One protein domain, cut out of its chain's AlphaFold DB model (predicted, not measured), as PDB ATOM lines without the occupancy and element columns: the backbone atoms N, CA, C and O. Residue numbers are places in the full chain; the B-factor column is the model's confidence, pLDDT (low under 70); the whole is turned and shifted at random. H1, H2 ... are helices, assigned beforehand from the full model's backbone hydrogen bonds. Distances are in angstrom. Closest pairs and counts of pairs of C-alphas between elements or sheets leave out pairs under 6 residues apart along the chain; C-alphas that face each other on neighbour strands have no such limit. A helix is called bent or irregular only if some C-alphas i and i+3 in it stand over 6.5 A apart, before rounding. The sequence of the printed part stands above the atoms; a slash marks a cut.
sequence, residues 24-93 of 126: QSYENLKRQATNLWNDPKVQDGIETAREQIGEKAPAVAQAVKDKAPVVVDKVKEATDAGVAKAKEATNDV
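What this domain is: This is residues 24 to 93 of the 126 residues of an uncharacterized protein of Brevibacterium paucivorans (UniProt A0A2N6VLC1). One very long bent helix, H2, makes a wide open arch with an empty middle: its arm H2b is the long, kinked side, H2a the shorter one. The short helix H1 turns off at the far end of H2a like a foot, about perpendicular to it. The printed part has 70 residues with two named helices, H1 then H2 along the chain, and no named strand; the class is all helix. It is extended, with a radius of gyration of the C-alphas of 19.6 A, and flat, spanning 50 by 37 by 16 A.

How they stand to each other: H2, residues 40 to 93, was assigned as one helix by its hydrogen bonds, but it is bent: C-alphas 55 and 58 are 7.9 A apart. Its arms are H2a, residues 40 to 55, and H2b, residues 58 to 93, at a steep tilt of 60 degrees. H2b is itself irregular, with C-alphas 66 and 69 at 7.0 A, and has a kink of 48 degrees near residue 69. H1, residues 26 to 37, is close to H2a but not clearly touching; their closest C-alphas, those of Leu 36 and Val 42, are 7.3 A apart. Their lines stand about perpendicular, at 88 degrees. H1 and H2b are apart. Every O i to N i+4 pair is within hydrogen-bond range in H1 and H2a, and 30 of 32 are in H2b.

Where its parts are: H2b is 48.8 A from first to last C-alpha and ends at C-alpha 93, (-19.386, 4.450, -59.749). H2a is 23.3 A long, from C-alpha 40 at (-64.194, 0.430, -42.030). H1 is 14.9 A long and begins at C-alpha 26, (-42.111, 5.594, -38.543).

The domain as a whole: The C-alphas farthest apart, those of Glu 55 and Asp 92, are 52.1 A apart. The printed part has no cut, and the link from H1 to H2 is tight. Residues 47 to 93, which belong to H2, stand free. The mean pLDDT of the printed part is 80.8; residues 24 to 28 and 93 are under 70.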
ATOM      1  N   GLN A  24     -36.990   7.107 -38.155       61.97
ATOM      2  CA  GLN A  24     -37.347   8.498 -38.469       61.97
ATOM      3  C   GLN A  24     -38.583   8.602 -39.380       61.97
ATOM      4  O   GLN A  24     -39.358   9.549 -39.285       61.97
ATOM      5  N   SER A  25     -38.813   7.595 -40.228       65.88
ATOM      6  CA  SER A  25     -39.980   7.514 -41.117       65.88
ATOM      7  C   SER A  25     -41.208   6.886 -40.449       65.88
ATOM      8  O   SER A  25     -42.318   7.030 -40.964       65.88
ATOM      9  N   TYR A  26     -41.030   6.230 -39.297       63.97
ATOM     10  CA  TYR A  26     -42.111   5.594 -38.543       63.97
ATOM     11  C   TYR A  26     -43.180   6.594 -38.100       63.97
ATOM     12  O   TYR A  26     -44.356   6.267 -38.159       63.97
ATOM     13  N   GLU A  27     -42.808   7.818 -37.714       69.88
ATOM     14  CA  GLU A  27     -43.765   8.815 -37.209       69.88
ATOM     15  C   GLU A  27     -44.705   9.344 -38.305       69.88
ATOM     16  O   GLU A  27     -45.921   9.436 -38.110       69.88
ATOM     17  N   ASN A  28     -44.169   9.614 -39.499       68.44
ATOM     18  CA  ASN A  28     -44.976  10.061 -40.639       68.44
ATOM     19  C   ASN A  28     -45.827   8.921 -41.203       68.44
ATOM     20  O   ASN A  28     -47.001   9.119 -41.527       68.44
ATOM     21  N   LEU A  29     -45.262   7.712 -41.257       72.38
ATOM     22  CA  LEU A  29     -45.997   6.529 -41.680       72.38
ATOM     23  C   LEU A  29     -47.077   6.155 -40.663       72.38
ATOM     24  O   LEU A  29     -48.160   5.764 -41.068       72.38
ATOM     25  N   LYS A  30     -46.839   6.344 -39.362       73.25
ATOM     26  CA  LYS A  30     -47.810   6.079 -38.294       73.25
ATOM     27  C   LYS A  30     -49.046   6.954 -38.432       73.25
ATOM     28  O   LYS A  30     -50.144   6.431 -38.326       73.25
ATOM     29  N   ARG A  31     -48.910   8.251 -38.731       77.25
ATOM     30  CA  ARG A  31     -50.083   9.119 -38.967       77.25
ATOM     31  C   ARG A  31     -50.931   8.634 -40.146       77.25
ATOM     32  O   ARG A  31     -52.152   8.572 -40.038       77.25
ATOM     33  N   GLN A  32     -50.289   8.254 -41.248       78.94
ATOM     34  CA  GLN A  32     -50.984   7.741 -42.434       78.94
ATOM     35  C   GLN A  32     -51.571   6.343 -42.198       78.94
ATOM     36  O   GLN A  32     -52.700   6.070 -42.595       78.94
ATOM     37  N   ALA A  33     -50.839   5.483 -41.491       80.56
ATOM     38  CA  ALA A  33     -51.263   4.143 -41.122       80.56
ATOM     39  C   ALA A  33     -52.449   4.179 -40.160       80.56
ATOM     40  O   ALA A  33     -53.387   3.424 -40.365       80.56
ATOM     41  N   THR A  34     -52.465   5.074 -39.169       78.50
ATOM     42  CA  THR A  34     -53.603   5.240 -38.252       78.50
ATOM     43  C   THR A  34     -54.859   5.676 -39.002       78.50
ATOM     44  O   THR A  34     -55.931   5.130 -38.759       78.50
ATOM     45  N   ASN A  35     -54.746   6.613 -39.948       79.75
ATOM     46  CA  ASN A  35     -55.894   7.019 -40.765       79.75
ATOM     47  C   ASN A  35     -56.418   5.864 -41.626       79.75
ATOM     48  O   ASN A  35     -57.626   5.679 -41.718       79.75
ATOM     49  N   LEU A  36     -55.523   5.060 -42.205       83.50
ATOM     50  CA  LEU A  36     -55.903   3.890 -42.995       83.50
ATOM     51  C   LEU A  36     -56.475   2.755 -42.127       83.50
ATOM     52  O   LEU A  36     -57.390   2.060 -42.548       83.50
ATOM     53  N   TRP A  37     -55.972   2.583 -40.904       82.56
ATOM     54  CA  TRP A  37     -56.430   1.572 -39.947       82.56
ATOM     55  C   TRP A  37     -57.836   1.864 -39.402       82.56
ATOM     56  O   TRP A  37     -58.569   0.946 -39.041       82.56
ATOM     57  N   ASN A  38     -58.224   3.141 -39.353       82.88
ATOM     58  CA  ASN A  38     -59.561   3.567 -38.936       82.88
ATOM     59  C   ASN A  38     -60.621   3.455 -40.050       82.88
ATOM     60  O   ASN A  38     -61.792   3.706 -39.778       82.88
ATOM     61  N   ASP A  39     -60.250   3.092 -41.284       87.00
ATOM     62  CA  ASP A  39     -61.215   2.902 -42.372       87.00
ATOM     63  C   ASP A  39     -62.014   1.596 -42.158       87.00
ATOM     64  O   ASP A  39     -61.405   0.534 -41.971       87.00
ATOM     65  N   PRO A  40     -63.362   1.624 -42.208       79.88
ATOM     66  CA  PRO A  40     -64.194   0.430 -42.030       79.88
ATOM     67  C   PRO A  40     -63.854  -0.693 -43.021       79.88
ATOM     68  O   PRO A  40     -63.896  -1.867 -42.663       79.88
ATOM     69  N   LYS A  41     -63.396  -0.365 -44.238       82.31
ATOM     70  CA  LYS A  41     -63.000  -1.373 -45.238       82.31
ATOM     71  C   LYS A  41     -61.781  -2.188 -44.816       82.31
ATOM     72  O   LYS A  41     -61.614  -3.325 -45.257       82.31
ATOM     73  N   VAL A  42     -60.901  -1.607 -44.003       82.00
ATOM     74  CA  VAL A  42     -59.715  -2.295 -43.484       82.00
ATOM     75  C   VAL A  42     -60.096  -3.196 -42.311       82.00
ATOM     76  O   VAL A  42     -59.547  -4.287 -42.193       82.00
ATOM     77  N   GLN A  43     -61.073  -2.795 -41.496       83.50
ATOM     78  CA  GLN A  43     -61.574  -3.603 -40.381       83.50
ATOM     79  C   GLN A  43     -62.286  -4.869 -40.874       83.50
ATOM     80  O   GLN A  43     -61.901  -5.964 -40.459       83.50
ATOM     81  N   ASP A  44     -63.190  -4.741 -41.850       82.62
ATOM     82  CA  ASP A  44     -63.892  -5.882 -42.466       82.62
ATOM     83  C   ASP A  44     -62.912  -6.870 -43.124       82.62
ATOM     84  O   ASP A  44     -63.039  -8.096 -43.026       82.62
ATOM     85  N   GLY A  45     -61.880  -6.332 -43.784       82.19
ATOM     86  CA  GLY A  45     -60.821  -7.127 -44.401       82.19
ATOM     87  C   GLY A  45     -59.957  -7.870 -43.379       82.19
ATOM     88  O   GLY A  45     -59.550  -9.005 -43.637       82.19
ATOM     89  N   ILE A  46     -59.687  -7.264 -42.218       82.81
ATOM     90  CA  ILE A  46     -58.939  -7.896 -41.122       82.81
ATOM     91  C   ILE A  46     -59.771  -8.987 -40.450       82.81
ATOM     92  O   ILE A  46     -59.215 -10.036 -40.131       82.81
ATOM     93  N   GLU A  47     -61.065  -8.768 -40.230       81.44
ATOM     94  CA  GLU A  47     -61.955  -9.754 -39.612       81.44
ATOM     95  C   GLU A  47     -62.083 -11.004 -40.491       81.44
ATOM     96  O   GLU A  47     -61.758 -12.106 -40.047       81.44
ATOM     97  N   THR A  48     -62.356 -10.812 -41.785       79.62
ATOM     98  CA  THR A  48     -62.390 -11.903 -42.774       79.62
ATOM     99  C   THR A  48     -61.048 -12.640 -42.851       79.62
ATOM    100  O   THR A  48     -60.988 -13.870 -42.931       79.62
ATOM    101  N   ALA A  49     -59.933 -11.904 -42.815       79.44
ATOM    102  CA  ALA A  49     -58.606 -12.510 -42.816       79.44
ATOM    103  C   ALA A  49     -58.320 -13.274 -41.513       79.44
ATOM    104  O   ALA A  49     -57.696 -14.332 -41.564       79.44
ATOM    105  N   ARG A  50     -58.769 -12.780 -40.354       79.38
ATOM    106  CA  ARG A  50     -58.601 -13.449 -39.054       79.38
ATOM    107  C   ARG A  50     -59.331 -14.779 -39.003       79.38
ATOM    108  O   ARG A  50     -58.742 -15.736 -38.510       79.38
ATOM    109  N   GLU A  51     -60.544 -14.862 -39.537       79.69
ATOM    110  CA  GLU A  51     -61.288 -16.123 -39.627       79.69
ATOM    111  C   GLU A  51     -60.538 -17.139 -40.500       79.69
ATOM    112  O   GLU A  51     -60.244 -18.254 -40.067       79.69
ATOM    113  N   GLN A  52     -60.093 -16.718 -41.688       74.56
ATOM    114  CA  GLN A  52     -59.350 -17.580 -42.612       74.56
ATOM    115  C   GLN A  52     -57.969 -18.001 -42.086       74.56
ATOM    116  O   GLN A  52     -57.483 -19.090 -42.405       74.56
ATOM    117  N   ILE A  53     -57.314 -17.146 -41.299       74.50
ATOM    118  CA  ILE A  53     -56.021 -17.440 -40.674       74.50
ATOM    119  C   ILE A  53     -56.211 -18.325 -39.442       74.50
ATOM    120  O   ILE A  53     -55.426 -19.250 -39.262       74.50
ATOM    121  N   GLY A  54     -57.233 -18.088 -38.618       76.06
ATOM    122  CA  GLY A  54     -57.494 -18.842 -37.389       76.06
ATOM    123  C   GLY A  54     -57.723 -20.329 -37.652       76.06
ATOM    124  O   GLY A  54     -57.125 -21.173 -36.988       76.06
ATOM    125  N   GLU A  55     -58.487 -20.658 -38.692       75.81
ATOM    126  CA  GLU A  55     -58.755 -22.049 -39.079       75.81
ATOM    127  C   GLU A  55     -57.540 -22.755 -39.696       75.81
ATOM    128  O   GLU A  55     -57.413 -23.978 -39.623       75.81
ATOM    129  N   LYS A  56     -56.621 -22.001 -40.314       74.69
ATOM    130  CA  LYS A  56     -55.458 -22.558 -41.029       74.69
ATOM    131  C   LYS A  56     -54.131 -22.321 -40.320       74.69
ATOM    132  O   LYS A  56     -53.098 -22.762 -40.822       74.69
ATOM    133  N   ALA A  57     -54.146 -21.697 -39.148       78.31
ATOM    134  CA  ALA A  57     -52.966 -21.345 -38.371       78.31
ATOM    135  C   ALA A  57     -51.996 -22.523 -38.155       78.31
ATOM    136  O   ALA A  57     -50.819 -22.362 -38.485       78.31
ATOM    137  N   PRO A  58     -52.425 -23.717 -37.692       80.50
ATOM    138  CA  PRO A  58     -51.498 -24.832 -37.497       80.50
ATOM    139  C   PRO A  58     -50.933 -25.373 -38.819       80.50
ATOM    140  O   PRO A  58     -49.747 -25.689 -38.895       80.50
ATOM    141  N   ALA A  59     -51.740 -25.419 -39.883       82.12
ATOM    142  CA  ALA A  59     -51.297 -25.874 -41.203       82.12
ATOM    143  C   ALA A  59     -50.299 -24.895 -41.846       82.12
ATOM    144  O   ALA A  59     -49.317 -25.313 -42.458       82.12
ATOM    145  N   VAL A  60     -50.516 -23.589 -41.675       81.69
ATOM    146  CA  VAL A  60     -49.591 -22.542 -42.124       81.69
ATOM    147  C   VAL A  60     -48.306 -22.584 -41.303       81.69
ATOM    148  O   VAL A  60     -47.228 -22.518 -41.882       81.69
ATOM    149  N   ALA A  61     -48.387 -22.761 -39.983       82.56
ATOM    150  CA  ALA A  61     -47.211 -22.874 -39.124       82.56
ATOM    151  C   ALA A  61     -46.333 -24.078 -39.498       82.56
ATOM    152  O   ALA A  61     -45.115 -23.933 -39.600       82.56
ATOM    153  N   GLN A  62     -46.933 -25.243 -39.763       83.94
ATOM    154  CA  GLN A  62     -46.201 -26.421 -40.239       83.94
ATOM    155  C   GLN A  62     -45.592 -26.185 -41.625       83.94
ATOM    156  O   GLN A  62     -44.390 -26.356 -41.803       83.94
ATOM    157  N   ALA A  63     -46.376 -25.673 -42.578       84.75
ATOM    158  CA  ALA A  63     -45.885 -25.379 -43.923       84.75
ATOM    159  C   ALA A  63     -44.741 -24.351 -43.930       84.75
ATOM    160  O   ALA A  63     -43.826 -24.451 -44.749       84.75
ATOM    161  N   VAL A  64     -44.778 -23.370 -43.024       85.56
ATOM    162  CA  VAL A  64     -43.680 -22.423 -42.817       85.56
ATOM    163  C   VAL A  64     -42.483 -23.138 -42.205       85.56
ATOM    164  O   VAL A  64     -41.389 -22.966 -42.718       85.56
ATOM    165  N   LYS A  65     -42.650 -23.972 -41.178       89.06
ATOM    166  CA  LYS A  65     -41.531 -24.684 -40.541       89.06
ATOM    167  C   LYS A  65     -40.772 -25.588 -41.520       89.06
ATOM    168  O   LYS A  65     -39.545 -25.584 -41.509       89.06
ATOM    169  N   ASP A  66     -41.489 -26.279 -42.399       89.88
ATOM    170  CA  ASP A  66     -40.890 -27.201 -43.369       89.88
ATOM    171  C   ASP A  66     -40.222 -26.471 -44.544       89.88
ATOM    172  O   ASP A  66     -39.204 -26.921 -45.071       89.88
ATOM    173  N   LYS A  67     -40.781 -25.332 -44.977       86.94
ATOM    174  CA  LYS A  67     -40.316 -24.612 -46.179       86.94
ATOM    175  C   LYS A  67     -39.434 -23.406 -45.885       86.94
ATOM    176  O   LYS A  67     -38.710 -22.969 -46.776       86.94
ATOM    177  N   ALA A  68     -39.471 -22.877 -44.666       89.69
ATOM    178  CA  ALA A  68     -38.635 -21.766 -44.236       89.69
ATOM    179  C   ALA A  68     -37.142 -22.015 -44.473       89.69
ATOM    180  O   ALA A  68     -36.551 -21.153 -45.114       89.69
ATOM    181  N   PRO A  69     -36.522 -23.139 -44.052       89.69
ATOM    182  CA  PRO A  69     -35.077 -23.315 -44.228       89.69
ATOM    183  C   PRO A  69     -34.659 -23.236 -45.703       89.69
ATOM    184  O   PRO A  69     -33.802 -22.437 -46.058       89.69
ATOM    185  N   VAL A  70     -35.375 -23.936 -46.590       89.19
ATOM    186  CA  VAL A  70     -35.094 -23.949 -48.038       89.19
ATOM    187  C   VAL A  70     -35.247 -22.560 -48.674       89.19
ATOM    188  O   VAL A  70     -34.483 -22.177 -49.560       89.19
ATOM    189  N   VAL A  71     -36.254 -21.792 -48.246       88.31
ATOM    190  CA  VAL A  71     -36.478 -20.428 -48.745       88.31
ATOM    191  C   VAL A  71     -35.420 -19.472 -48.198       88.31
ATOM    192  O   VAL A  71     -34.940 -18.624 -48.945       88.31
ATOM    193  N   VAL A  72     -35.034 -19.617 -46.931       88.31
ATOM    194  CA  VAL A  72     -34.001 -18.799 -46.288       88.31
ATOM    195  C   VAL A  72     -32.652 -19.005 -46.967       88.31
ATOM    196  O   VAL A  72     -32.013 -18.012 -47.305       88.31
ATOM    197  N   ASP A  73     -32.255 -20.246 -47.257       90.88
ATOM    198  CA  ASP A  73     -30.994 -20.537 -47.953       90.88
ATOM    199  C   ASP A  73     -30.957 -19.896 -49.347       90.88
ATOM    200  O   ASP A  73     -30.001 -19.208 -49.707       90.88
ATOM    201  N   LYS A  74     -32.050 -20.022 -50.107       86.44
ATOM    202  CA  LYS A  74     -32.152 -19.451 -51.456       86.44
ATOM    203  C   LYS A  74     -32.187 -17.921 -51.459       86.44
ATOM    204  O   LYS A  74     -31.651 -17.284 -52.366       86.44
ATOM    205  N   VAL A  75     -32.824 -17.317 -50.457       87.88
ATOM    206  CA  VAL A  75     -32.842 -15.858 -50.273       87.88
ATOM    207  C   VAL A  75     -31.472 -15.355 -49.833       87.88
ATOM    208  O   VAL A  75     -31.061 -14.291 -50.290       87.88
ATOM    209  N   LYS A  76     -30.749 -16.106 -48.997       88.06
ATOM    210  CA  LYS A  76     -29.392 -15.763 -48.568       88.06
ATOM    211  C   LYS A  76     -28.433 -15.736 -49.756       88.06
ATOM    212  O   LYS A  76     -27.806 -14.710 -49.978       88.06
ATOM    213  N   GLU A  77     -28.439 -16.775 -50.587       86.88
ATOM    214  CA  GLU A  77     -27.626 -16.829 -51.811       86.88
ATOM    215  C   GLU A  77     -27.943 -15.669 -52.774       86.88
ATOM    216  O   GLU A  77     -27.045 -14.980 -53.262       86.88
ATOM    217  N   ALA A  78     -29.231 -15.384 -53.002       86.50
ATOM    218  CA  ALA A  78     -29.654 -14.260 -53.838       86.50
ATOM    219  C   ALA A  78     -29.284 -12.893 -53.231       86.50
ATOM    220  O   ALA A  78     -28.998 -11.944 -53.965       86.50
ATOM    221  N   THR A  79     -29.277 -12.790 -51.900       85.94
ATOM    222  CA  THR A  79     -28.857 -11.585 -51.179       85.94
ATOM    223  C   THR A  79     -27.354 -11.390 -51.298       85.94
ATOM    224  O   THR A  79     -26.933 -10.294 -51.650       85.94
ATOM    225  N   ASP A  80     -26.546 -12.430 -51.098       88.31
ATOM    226  CA  ASP A  80     -25.088 -12.363 -51.232       88.31
ATOM    227  C   ASP A  80     -24.677 -11.991 -52.668       88.31
ATOM    228  O   ASP A  80     -23.852 -11.096 -52.870       88.31
ATOM    229  N   ALA A  81     -25.329 -12.575 -53.680       86.38
ATOM    230  CA  ALA A  81     -25.128 -12.206 -55.082       86.38
ATOM    231  C   ALA A  81     -25.567 -10.758 -55.387       86.38
ATOM    232  O   ALA A  81     -24.903 -10.043 -56.143       86.38
ATOM    233  N   GLY A  82     -26.674 -10.305 -54.791       85.19
ATOM    234  CA  GLY A  82     -27.154  -8.928 -54.906       85.19
ATOM    235  C   GLY A  82     -26.221  -7.919 -54.234       85.19
ATOM    236  O   GLY A  82     -25.958  -6.860 -54.798       85.19
ATOM    237  N   VAL A  83     -25.669  -8.261 -53.068       83.75
ATOM    238  CA  VAL A  83     -24.692  -7.450 -52.328       83.75
ATOM    239  C   VAL A  83     -23.361  -7.388 -53.076       83.75
ATOM    240  O   VAL A  83     -22.767  -6.315 -53.137       83.75
ATOM    241  N   ALA A  84     -22.913  -8.486 -53.689       84.06
ATOM    242  CA  ALA A  84     -21.722  -8.497 -54.538       84.06
ATOM    243  C   ALA A  84     -21.891  -7.571 -55.753       84.06
ATOM    244  O   ALA A  84     -21.058  -6.692 -55.962       84.06
ATOM    245  N   LYS A  85     -23.014  -7.677 -56.478       80.62
ATOM    246  CA  LYS A  85     -23.330  -6.771 -57.597       80.62
ATOM    247  C   LYS A  85     -23.498  -5.318 -57.170       80.62
ATOM    248  O   LYS A  85     -23.096  -4.419 -57.899       80.62
ATOM    249  N   ALA A  86     -24.093  -5.072 -56.005       80.00
ATOM    250  CA  ALA A  86     -24.212  -3.726 -55.462       80.00
ATOM    251  C   ALA A  86     -22.834  -3.147 -55.118       80.00
ATOM    252  O   ALA A  86     -22.574  -1.996 -55.449       80.00
ATOM    253  N   LYS A  87     -21.938  -3.949 -54.522       79.31
ATOM    254  CA  LYS A  87     -20.551  -3.550 -54.244       79.31
ATOM    255  C   LYS A  87     -19.756  -3.274 -55.520       79.31
ATOM    256  O   LYS A  87     -19.023  -2.290 -55.559       79.31
ATOM    257  N   GLU A  88     -19.917  -4.105 -56.545       76.38
ATOM    258  CA  GLU A  88     -19.296  -3.927 -57.862       76.38
ATOM    259  C   GLU A  88     -19.771  -2.618 -58.506       76.38
ATOM    260  O   GLU A  88     -18.964  -1.719 -58.710       76.38
ATOM    261  N   ALA A  89     -21.088  -2.415 -58.619       78.44
ATOM    262  CA  ALA A  89     -21.659  -1.179 -59.151       78.44
ATOM    263  C   ALA A  89     -21.262   0.071 -58.341       78.44
ATOM    264  O   ALA A  89     -21.057   1.136 -58.919       78.44
ATOM    265  N   THR A  90     -21.113  -0.024 -57.014       76.56
ATOM    266  CA  THR A  90     -20.591   1.098 -56.215       76.56
ATOM    267  C   THR A  90     -19.103   1.359 -56.445       76.56
ATOM    268  O   THR A  90     -18.693   2.515 -56.389       76.56
ATOM    269  N   ASN A  91     -18.296   0.330 -56.729       76.31
ATOM    270  CA  ASN A  91     -16.885   0.496 -57.084       76.31
ATOM    271  C   ASN A  91     -16.722   1.062 -58.501       76.31
ATOM    272  O   ASN A  91     -15.890   1.942 -58.682       76.31
ATOM    273  N   ASP A  92     -17.545   0.650 -59.467       72.19
ATOM    274  CA  ASP A  92     -17.565   1.233 -60.818       72.19
ATOM    275  C   ASP A  92     -17.999   2.704 -60.799       72.19
ATOM    276  O   ASP A  92     -17.422   3.544 -61.491       72.19
ATOM    277  N   VAL A  93     -18.984   3.052 -59.962       67.94
ATOM    278  CA  VAL A  93     -19.386   4.450 -59.749       67.94
ATOM    279  C   VAL A  93     -18.268   5.240 -59.063       67.94
ATOM    280  O   VAL A  93     -17.988   6.362 -59.477       67.94
TER     281      VAL A  93